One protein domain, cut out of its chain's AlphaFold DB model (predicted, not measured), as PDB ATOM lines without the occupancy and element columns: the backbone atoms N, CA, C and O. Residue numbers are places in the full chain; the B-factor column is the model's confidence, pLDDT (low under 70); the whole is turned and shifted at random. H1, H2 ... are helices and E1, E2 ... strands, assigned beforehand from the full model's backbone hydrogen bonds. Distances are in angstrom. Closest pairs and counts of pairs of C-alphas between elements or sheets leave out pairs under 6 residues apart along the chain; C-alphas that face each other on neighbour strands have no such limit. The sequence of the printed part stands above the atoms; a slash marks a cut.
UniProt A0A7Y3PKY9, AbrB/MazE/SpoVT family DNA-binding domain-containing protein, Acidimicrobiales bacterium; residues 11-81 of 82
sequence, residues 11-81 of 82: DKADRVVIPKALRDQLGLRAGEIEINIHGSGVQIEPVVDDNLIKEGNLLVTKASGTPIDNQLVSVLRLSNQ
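This is residues 11 to 81 of the 82 residues of the protein "AbrB/MazE/SpoVT family DNA-binding domain-containing protein" of Acidimicrobiales bacterium (UniProt A0A7Y3PKY9). The domain is an open arch with an empty middle: two separate strand hairpins, E1 with E2 and E3 with E4, lie along its span, and the two helices H1 and H2 lie at its two feet. H2 stands free at the end of the printed part, and residues 11 to 17 stick out at the other end, ahead of H1. The printed part has 71 residues with two named helices and four named strands, in the order H1, E1, E2, E3, E4, H2; each sheet is an antiparallel pair, and the class is mixed, helices and strands. The whole is extended, with a radius of gyration of the C-alphas of 17.5 A and spans of 47 by 37 by 23 A.

E1, residues 33 to 38, and E2, residues 41 to 46, form a hairpin with a tight link of 2 residues. They are antiparallel at 155 degrees between their directions; the C-alphas of Ile 33 and Pro 46, which face each other, are 4.4 A apart. N 34 and O 45, at 2.8 A, and N 43 and O 36, at 2.9 A, are within hydrogen-bond range. E3, residues 52 to 55, and E4, residues 58 to 61, form the second hairpin, antiparallel at 136 degrees. In it the C-alphas of Leu 52 and Thr 61 face each other at 4.7 A, and N 53 and O 60 are within hydrogen-bond range at 2.8 A. E2 and E3 are apart, though a tight link of 5 residues joins them. H1, residues 20 to 25, is apart from E2, E3 and E4. H2, residues 70 to 79, is apart from H1, E1, E2 and E3. In H1 and H2 every O i to N i+4 pair is within hydrogen-bond range.

E1 measures 15.3 A from first to last C-alpha, starting at C-alpha 33, (-43.287, 14.000, -19.711), and E2 measures 16.9 A. E3 is 9.4 A long and E4 9.9 A. H1 is 8.6 A long and begins at C-alpha 20, (-33.689, 2.569, -24.475). H2 is 14.3 A long and ends at C-alpha 79, (-46.466, -17.355, -27.339).

The two C-alphas farthest apart are those of Lys 12 and Gly 56, at 52.6 A. Residues 11 to 17, residues 37 to 42 and residues 64 to 81, of which 70 to 79 belong to H2, stand free. The printed part has no cut and no long link. The mean pLDDT of the printed part is 86.5, and residue 49 is the one printed residue under 70.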
ATOM      1  N   ASP A  11     -25.273  10.967 -15.494       92.50
ATOM      2  CA  ASP A  11     -24.370  11.172 -16.618       92.50
ATOM      3  C   ASP A  11     -23.480  12.414 -16.414       92.50
ATOM      4  O   ASP A  11     -23.644  13.199 -15.483       92.50
ATOM      5  N   LYS A  12     -22.509  12.622 -17.307       94.38
ATOM      6  CA  LYS A  12     -21.592  13.776 -17.216       94.38
ATOM      7  C   LYS A  12     -22.281  15.136 -17.368       94.38
ATOM      8  O   LYS A  12     -21.645  16.153 -17.115       94.38
ATOM      9  N   ALA A  13     -23.524  15.157 -17.839       95.62
ATOM     10  CA  ALA A  13     -24.328  16.358 -17.998       95.62
ATOM     11  C   ALA A  13     -25.277  16.580 -16.806       95.62
ATOM     12  O   ALA A  13     -26.177  17.405 -16.912       95.62
ATOM     13  N   ASP A  14     -25.071  15.857 -15.700       94.81
ATOM     14  CA  ASP A  14     -25.857  15.936 -14.466       94.81
ATOM     15  C   ASP A  14     -27.323  15.488 -14.627       94.81
ATOM     16  O   ASP A  14     -28.248  16.034 -14.030       94.81
ATOM     17  N   ARG A  15     -27.564  14.476 -15.475       92.69
ATOM     18  CA  ARG A  15     -28.911  13.943 -15.744       92.69
ATOM     19  C   ARG A  15     -29.038  12.476 -15.369       92.69
ATOM     20  O   ARG A  15     -28.106  11.683 -15.523       92.69
ATOM     21  N   VAL A  16     -30.249  12.079 -14.985       90.12
ATOM     22  CA  VAL A  16     -30.639  10.666 -14.902       90.12
ATOM     23  C   VAL A  16     -31.091  10.199 -16.283       90.12
ATOM     24  O   VAL A  16     -32.077  10.691 -16.830       90.12
ATOM     25  N   VAL A  17     -30.373   9.236 -16.861       90.44
ATOM     26  CA  VAL A  17     -30.683   8.695 -18.189       90.44
ATOM     27  C   VAL A  17     -31.489   7.409 -18.059       90.44
ATOM     28  O   VAL A  17     -31.032   6.446 -17.445       90.44
ATOM     29  N   ILE A  18     -32.657   7.364 -18.704       88.75
ATOM     30  CA  ILE A  18     -33.463   6.145 -18.845       88.75
ATOM     31  C   ILE A  18     -33.031   5.419 -20.133       88.75
ATOM     32  O   ILE A  18     -33.259   5.937 -21.238       88.75
ATOM     33  N   PRO A  19     -32.404   4.228 -20.050       87.75
ATOM     34  CA  PRO A  19     -31.919   3.523 -21.227       87.75
ATOM     35  C   PRO A  19     -33.051   3.096 -22.147       87.75
ATOM     36  O   PRO A  19     -34.177   2.858 -21.711       87.75
ATOM     37  N   LYS A  20     -32.724   2.935 -23.433       87.56
ATOM     38  CA  LYS A  20     -33.689   2.569 -24.475       87.56
ATOM     39  C   LYS A  20     -34.506   1.323 -24.118       87.56
ATOM     40  O   LYS A  20     -35.715   1.362 -24.271       87.56
ATOM     41  N   ALA A  21     -33.874   0.271 -23.600       85.75
ATOM     42  CA  ALA A  21     -34.577  -0.960 -23.235       85.75
ATOM     43  C   ALA A  21     -35.682  -0.722 -22.188       85.75
ATOM     44  O   ALA A  21     -36.785  -1.237 -22.339       85.75
ATOM     45  N   LEU A  22     -35.409   0.108 -21.172       87.38
ATOM     46  CA  LEU A  22     -36.395   0.449 -20.145       87.38
ATOM     47  C   LEU A  22     -37.478   1.389 -20.694       87.38
ATOM     48  O   LEU A  22     -38.652   1.208 -20.395       87.38
ATOM     49  N   ARG A  23     -37.102   2.350 -21.551       86.62
ATOM     50  CA  ARG A  23     -38.073   3.211 -22.245       86.62
ATOM     51  C   ARG A  23     -39.036   2.404 -23.114       86.62
ATOM     52  O   ARG A  23     -40.238   2.614 -23.029       86.62
ATOM     53  N   ASP A  24     -38.516   1.456 -23.892       85.81
ATOM     54  CA  ASP A  24     -39.313   0.608 -24.781       85.81
ATOM     55  C   ASP A  24     -40.273  -0.295 -23.976       85.81
ATOM     56  O   ASP A  24     -41.435  -0.426 -24.350       85.81
ATOM     57  N   GLN A  25     -39.831  -0.853 -22.838       83.19
ATOM     58  CA  GLN A  25     -40.682  -1.651 -21.939       83.19
ATOM     59  C   GLN A  25     -41.820  -0.848 -21.299       83.19
ATOM     60  O   GLN A  25     -42.918  -1.373 -21.134       83.19
ATOM     61  N   LEU A  26     -41.567   0.412 -20.940       80.88
ATOM     62  CA  LEU A  26     -42.561   1.305 -20.338       80.88
ATOM     63  C   LEU A  26     -43.428   2.028 -21.382       80.88
ATOM     64  O   LEU A  26     -44.294   2.817 -21.018       80.88
ATOM     65  N   GLY A  27     -43.180   1.815 -22.679       80.50
ATOM     66  CA  GLY A  27     -43.845   2.563 -23.749       80.50
ATOM     67  C   GLY A  27     -43.485   4.054 -23.785       80.50
ATOM     68  O   GLY A  27     -44.147   4.822 -24.483       80.50
ATOM     69  N   LEU A  28     -42.429   4.476 -23.079       84.62
ATOM     70  CA  LEU A  28     -41.968   5.863 -23.035       84.62
ATOM     71  C   LEU A  28     -41.301   6.241 -24.361       84.62
ATOM     72  O   LEU A  28     -40.187   5.809 -24.679       84.62
ATOM     73  N   ARG A  29     -41.974   7.084 -25.143       81.69
ATOM     74  CA  ARG A  29     -41.441   7.651 -26.388       81.69
ATOM     75  C   ARG A  29     -40.830   9.028 -26.137       81.69
ATOM     76  O   ARG A  29     -41.003   9.613 -25.075       81.69
ATOM     77  N   ALA A  30     -40.070   9.528 -27.110       80.75
ATOM     78  CA  ALA A  30     -39.639  10.922 -27.076       80.75
ATOM     79  C   ALA A  30     -40.880  11.825 -27.148       80.75
ATOM     80  O   ALA A  30     -41.731  11.613 -28.012       80.75
ATOM     81  N   GLY A  31     -40.975  12.790 -26.243       84.44
ATOM     82  CA  GLY A  31     -42.144  13.645 -26.090       84.44
ATOM     83  C   GLY A  31     -42.144  14.328 -24.729       84.44
ATOM     84  O   GLY A  31     -41.167  14.230 -23.980       84.44
ATOM     85  N   GLU A  32     -43.238  15.020 -24.435       84.69
ATOM     86  CA  GLU A  32     -43.446  15.650 -23.137       84.69
ATOM     87  C   GLU A  32     -43.711  14.594 -22.063       84.69
ATOM     88  O   GLU A  32     -44.392  13.587 -22.281       84.69
ATOM     89  N   ILE A  33     -43.127  14.831 -20.895       89.69
ATOM     90  CA  ILE A  33     -43.287  14.000 -19.711       89.69
ATOM     91  C   ILE A  33     -43.624  14.900 -18.534       89.69
ATOM     92  O   ILE A  33     -43.134  16.027 -18.443       89.69
ATOM     93  N   GLU A  34     -44.414  14.369 -17.617       90.56
ATOM     94  CA  GLU A  34     -44.608  14.952 -16.304       90.56
ATOM     95  C   GLU A  34     -43.668  14.270 -15.305       90.56
ATOM     96  O   GLU A  34     -43.442  13.055 -15.357       90.56
ATOM     97  N   ILE A  35     -43.076  15.066 -14.413       92.12
ATOM     98  CA  ILE A  35     -42.180  14.586 -13.361       92.12
ATOM     99  C   ILE A  35     -42.743  15.038 -12.022       92.12
ATOM    100  O   ILE A  35     -42.765  16.230 -11.719       92.12
ATOM    101  N   ASN A  36     -43.138  14.068 -11.205       92.81
ATOM    102  CA  ASN A  36     -43.725  14.289  -9.891       92.81
ATOM    103  C   ASN A  36     -42.802  13.773  -8.785       92.81
ATOM    104  O   ASN A  36     -42.146  12.736  -8.924       92.81
ATOM    105  N   ILE A  37     -42.760  14.483  -7.657       95.50
ATOM    106  CA  ILE A  37     -42.027  14.038  -6.466       95.50
ATOM    107  C   ILE A  37     -42.936  13.106  -5.664       95.50
ATOM    108  O   ILE A  37     -43.995  13.515  -5.197       95.50
ATOM    109  N   HIS A  38     -42.500  11.863  -5.471       91.56
ATOM    110  CA  HIS A  38     -43.220  10.855  -4.696       91.56
ATOM    111  C   HIS A  38     -42.335  10.329  -3.561       91.56
ATOM    112  O   HIS A  38     -41.492   9.447  -3.745       91.56
ATOM    113  N   GLY A  39     -42.528  10.883  -2.359       91.12
ATOM    114  CA  GLY A  39     -41.705  10.571  -1.189       91.12
ATOM    115  C   GLY A  39     -40.246  10.974  -1.415       91.12
ATOM    116  O   GLY A  39     -39.955  12.139  -1.661       91.12
ATOM    117  N   SER A  40     -39.328  10.007  -1.341       90.88
ATOM    118  CA  SER A  40     -37.908  10.206  -1.666       90.88
ATOM    119  C   SER A  40     -37.561   9.883  -3.126       90.88
ATOM    120  O   SER A  40     -36.383   9.815  -3.471       90.88
ATOM    121  N   GLY A  41     -38.562   9.585  -3.956       89.94
ATOM    122  CA  GLY A  41     -38.396   9.207  -5.355       89.94
ATOM    123  C   GLY A  41     -39.025  10.207  -6.318       89.94
ATOM    124  O   GLY A  41     -39.700  11.158  -5.922       89.94
ATOM    125  N   VAL A  42     -38.813   9.947  -7.606       91.81
ATOM    126  CA  VAL A  42     -39.491  10.638  -8.705       91.81
ATOM    127  C   VAL A  42     -40.369   9.649  -9.460       91.81
ATOM    128  O   VAL A  42     -39.955   8.515  -9.717       91.81
ATOM    129  N   GLN A  43     -41.573  10.082  -9.807       90.69
ATOM    130  CA  GLN A  43     -42.480   9.393 -10.717       90.69
ATOM    131  C   GLN A  43     -42.474  10.147 -12.043       90.69
ATOM    132  O   GLN A  43     -42.570  11.372 -12.060       90.69
ATOM    133  N   ILE A  44     -42.295   9.414 -13.139       89.25
ATOM    134  CA  ILE A  44     -42.206   9.973 -14.488       89.25
ATOM    135  C   ILE A  44     -43.329   9.357 -15.306       89.25
ATOM    136  O   ILE A  44     -43.400   8.131 -15.416       89.25
ATOM    137  N   GLU A  45     -44.168  10.200 -15.892       86.81
ATOM    138  CA  GLU A  45     -45.323   9.780 -16.681       86.81
ATOM    139  C   GLU A  45     -45.317  10.491 -18.038       86.81
ATOM    140  O   GLU A  45     -44.898  11.646 -18.125       86.81
ATOM    141  N   PRO A  46     -45.721   9.822 -19.130       84.06
ATOM    142  CA  PRO A  46     -45.924  10.507 -20.398       84.06
ATOM    143  C   PRO A  46     -47.106  11.472 -20.273       84.06
ATOM    144  O   PRO A  46     -48.141  11.103 -19.719       84.06
ATOM    145  N   VAL A  47     -46.979  12.674 -20.837       81.81
ATOM    146  CA  VAL A  47     -48.132  13.573 -20.961       81.81
ATOM    147  C   VAL A  47     -49.082  12.959 -21.983       81.81
ATOM    148  O   VAL A  47     -48.733  12.777 -23.153       81.81
ATOM    149  N   VAL A  48     -50.270  12.582 -21.518       73.56
ATOM    150  CA  VAL A  48     -51.349  12.095 -22.373       73.56
ATOM    151  C   VAL A  48     -52.237  13.266 -22.754       73.56
ATOM    152  O   VAL A  48     -52.532  14.136 -21.944       73.56
ATOM    153  N   ASP A  49     -52.625  13.301 -24.021       69.31
ATOM    154  CA  ASP A  49     -53.578  14.286 -24.503       69.31
ATOM    155  C   ASP A  49     -54.990  13.874 -24.050       69.31
ATOM    156  O   ASP A  49     -55.431  12.755 -24.332       69.31
ATOM    157  N   ASP A  50     -55.702  14.779 -23.373       71.62
ATOM    158  CA  ASP A  50     -57.086  14.594 -22.914       71.62
ATOM    159  C   ASP A  50     -58.114  14.673 -24.063       71.62
ATOM    160  O   ASP A  50     -59.328  14.709 -23.840       71.62
ATOM    161  N   ASN A  51     -57.652  14.704 -25.316       76.56
ATOM    162  CA  ASN A  51     -58.484  14.686 -26.510       76.56
ATOM    163  C   ASN A  51     -59.263  13.367 -26.656       76.56
ATOM    164  O   ASN A  51     -58.854  12.410 -27.326       76.56
ATOM    165  N   LEU A  52     -60.453  13.351 -26.057       83.62
ATOM    166  CA  LEU A  52     -61.459  12.314 -26.241       83.62
ATOM    167  C   LEU A  52     -62.269  12.564 -27.518       83.62
ATOM    168  O   LEU A  52     -62.644  13.693 -27.839       83.62
ATOM    169  N   ILE A  53     -62.593  11.487 -28.228       87.19
ATOM    170  CA  ILE A  53     -63.515  11.502 -29.363       87.19
ATOM    171  C   ILE A  53     -64.866  10.925 -28.939       87.19
ATOM    172  O   ILE A  53     -64.949  10.066 -28.059       87.19
ATOM    173  N   LYS A  54     -65.949  11.402 -29.556       90.81
ATOM    174  CA  LYS A  54     -67.294  10.884 -29.299       90.81
ATOM    175  C   LYS A  54     -67.588   9.708 -30.228       90.81
ATOM    176  O   LYS A  54     -67.652   9.892 -31.441       90.81
ATOM    177  N   GLU A  55     -67.838   8.538 -29.655       89.19
ATOM    178  CA  GLU A  55     -68.327   7.355 -30.367       89.19
ATOM    179  C   GLU A  55     -69.710   6.976 -29.823       89.19
ATOM    180  O   GLU A  55     -69.870   6.498 -28.697       89.19
ATOM    181  N   GLY A  56     -70.753   7.268 -30.608       89.62
ATOM    182  CA  GLY A  56     -72.141   7.136 -30.163       89.62
ATOM    183  C   GLY A  56     -72.441   8.027 -28.951       89.62
ATOM    184  O   GLY A  56     -72.384   9.255 -29.045       89.62
ATOM    185  N   ASN A  57     -72.757   7.402 -27.812       92.12
ATOM    186  CA  ASN A  57     -73.043   8.083 -26.542       92.12
ATOM    187  C   ASN A  57     -71.862   8.063 -25.555       92.12
ATOM    188  O   ASN A  57     -72.031   8.484 -24.412       92.12
ATOM    189  N   LEU A  58     -70.688   7.581 -25.971       92.31
ATOM    190  CA  LEU A  58     -69.504   7.460 -25.124       92.31
ATOM    191  C   LEU A  58     -68.410   8.438 -25.571       92.31
ATOM    192  O   LEU A  58     -68.268   8.730 -26.760       92.31
ATOM    193  N   LEU A  59     -67.634   8.933 -24.605       88.69
ATOM    194  CA  LEU A  59     -66.355   9.596 -24.855       88.69
ATOM    195  C   LEU A  59     -65.256   8.548 -24.719       88.69
ATOM    196  O   LEU A  59     -65.170   7.877 -23.691       88.69
ATOM    197  N   VAL A  60     -64.443   8.400 -25.758       86.31
ATOM    198  CA  VAL A  60     -63.372   7.404 -25.811       86.31
ATOM    199  C   VAL A  60     -62.052   8.079 -26.146       86.31
ATOM    200  O   VAL A  60     -62.005   9.064 -26.882       86.31
ATOM    201  N   THR A  61     -60.956   7.552 -25.607       83.06
ATOM    202  CA  THR A  61     -59.614   7.968 -26.019       83.06
ATOM    203  C   THR A  61     -59.423   7.640 -27.491       83.06
ATOM    204  O   THR A  61     -59.804   6.553 -27.934       83.06
ATOM    205  N   LYS A  62     -58.794   8.537 -28.250       79.62
ATOM    206  CA  LYS A  62     -58.461   8.253 -29.645       79.62
ATOM    207  C   LYS A  62     -57.610   6.981 -29.727       79.62
ATOM    208  O   LYS A  62     -56.550   6.897 -29.106       79.62
ATOM    209  N   ALA A  63     -58.068   6.005 -30.509       75.00
ATOM    210  CA  ALA A  63     -57.304   4.789 -30.748       75.00
ATOM    211  C   ALA A  63     -55.913   5.145 -31.297       75.00
ATOM    212  O   ALA A  63     -55.775   5.947 -32.226       75.00
ATOM    213  N   SER A  64     -54.877   4.558 -30.708       72.56
ATOM    214  CA  SER A  64     -53.490   4.755 -31.118       72.56
ATOM    215  C   SER A  64     -52.732   3.429 -31.078       72.56
ATOM    216  O   SER A  64     -53.115   2.497 -30.373       72.56
ATOM    217  N   GLY A  65     -51.658   3.335 -31.863       74.12
ATOM    218  CA  GLY A  65     -50.851   2.119 -31.962       74.12
ATOM    219  C   GLY A  65     -51.379   1.102 -32.976       74.12
ATOM    220  O   GLY A  65     -52.061   1.452 -33.941       74.12
ATOM    221  N   THR A  66     -50.978  -0.155 -32.800       78.81
ATOM    222  CA  THR A  66     -51.331  -1.254 -33.705       78.81
ATOM    223  C   THR A  66     -52.739  -1.760 -33.389       78.81
ATOM    224  O   THR A  66     -53.004  -2.044 -32.220       78.81
ATOM    225  N   PRO A  67     -53.628  -1.916 -34.390       84.38
ATOM    226  CA  PRO A  67     -54.931  -2.539 -34.189       84.38
ATOM    227  C   PRO A  67     -54.775  -3.918 -33.548       84.38
ATOM    228  O   PRO A  67     -54.017  -4.755 -34.039       84.38
ATOM    229  N   ILE A  68     -55.480  -4.138 -32.441       87.75
ATOM    230  CA  ILE A  68     -55.481  -5.420 -31.742       87.75
ATOM    231  C   ILE A  68     -56.752  -6.162 -32.131       87.75
ATOM    232  O   ILE A  68     -57.850  -5.762 -31.751       87.75
ATOM    233  N   ASP A  69     -56.595  -7.241 -32.892       90.62
ATOM    234  CA  ASP A  69     -57.684  -8.134 -33.275       90.62
ATOM    235  C   ASP A  69     -57.588  -9.497 -32.567       90.62
ATOM    236  O   ASP A  69     -56.620  -9.818 -31.867       90.62
ATOM    237  N   ASN A  70     -58.615 -10.331 -32.749       92.00
ATOM    238  CA  ASN A  70     -58.680 -11.652 -32.122       92.00
ATOM    239  C   ASN A  70     -57.544 -12.585 -32.566       92.00
ATOM    240  O   ASN A  70     -57.139 -13.462 -31.794       92.00
ATOM    241  N   GLN A  71     -57.031 -12.426 -33.790       92.94
ATOM    242  CA  GLN A  71     -55.928 -13.246 -34.287       92.94
ATOM    243  C   GLN A  71     -54.637 -12.879 -33.551       92.94
ATOM    244  O   GLN A  71     -53.966 -13.766 -33.019       92.94
ATOM    245  N   LEU A  72     -54.340 -11.584 -33.425       91.31
ATOM    246  CA  LEU A  72     -53.181 -11.076 -32.703       91.31
ATOM    247  C   LEU A  72     -53.221 -11.485 -31.228       91.31
ATOM    248  O   LEU A  72     -52.238 -12.019 -30.713       91.31
ATOM    249  N   VAL A  73     -54.368 -11.322 -30.559       90.44
ATOM    250  CA  VAL A  73     -54.539 -11.752 -29.159       90.44
ATOM    251  C   VAL A  73     -54.279 -13.254 -29.013       90.44
ATOM    252  O   VAL A  73     -53.595 -13.679 -28.079       90.44
ATOM    253  N   SER A  74     -54.774 -14.067 -29.951       89.12
ATOM    254  CA  SER A  74     -54.567 -15.518 -29.932       89.12
ATOM    255  C   SER A  74     -53.087 -15.893 -30.057       89.12
ATOM    256  O   SER A  74     -52.602 -16.719 -29.284       89.12
ATOM    257  N   VAL A  75     -52.355 -15.258 -30.978       91.12
ATOM    258  CA  VAL A  75     -50.916 -15.492 -31.190       91.12
ATOM    259  C   VAL A  75     -50.088 -15.069 -29.975       91.12
ATOM    260  O   VAL A  75     -49.229 -15.830 -29.522       91.12
ATOM    261  N   LEU A  76     -50.360 -13.886 -29.416       90.00
ATOM    262  CA  LEU A  76     -49.648 -13.373 -28.241       90.00
ATOM    263  C   LEU A  76     -49.863 -14.279 -27.023       90.00
ATOM    264  O   LEU A  76     -48.904 -14.612 -26.323       90.00
ATOM    265  N   ARG A  77     -51.100 -14.746 -26.806       86.81
ATOM    266  CA  ARG A  77     -51.434 -15.650 -25.698       86.81
ATOM    267  C   ARG A  77     -50.680 -16.973 -25.786       86.81
ATOM    268  O   ARG A  77     -50.102 -17.399 -24.794       86.81
ATOM    269  N   LEU A  78     -50.674 -17.610 -26.958       90.12
ATOM    270  CA  LEU A  78     -49.994 -18.894 -27.158       90.12
ATOM    271  C   LEU A  78     -48.468 -18.767 -27.027       90.12
ATOM    272  O   LEU A  78     -47.814 -19.686 -26.541       90.12
ATOM    273  N   SER A  79     -47.907 -17.625 -27.428       82.94
ATOM    274  CA  SER A  79     -46.466 -17.355 -27.339       82.94
ATOM    275  C   SER A  79     -45.969 -17.177 -25.900       82.94
ATOM    276  O   SER A  79     -44.831 -17.529 -25.610       82.94
ATOM    277  N   ASN A  80     -46.810 -16.664 -24.997       78.69
ATOM    278  CA  ASN A  80     -46.448 -16.380 -23.602       78.69
ATOM    279  C   ASN A  80     -46.723 -17.550 -22.629       78.69
ATOM    280  O   ASN A  80     -46.561 -17.394 -21.423       78.69
ATOM    281  N   GLN A  81     -47.192 -18.702 -23.123       76.94
ATOM    282  CA  GLN A  81     -47.563 -19.880 -22.317       76.94
ATOM    283  C   GLN A  81     -46.562 -21.047 -22.428       76.94
ATOM    284  O   GLN A  81     -46.928 -22.191 -22.157       76.94
TER     285      GLN A  81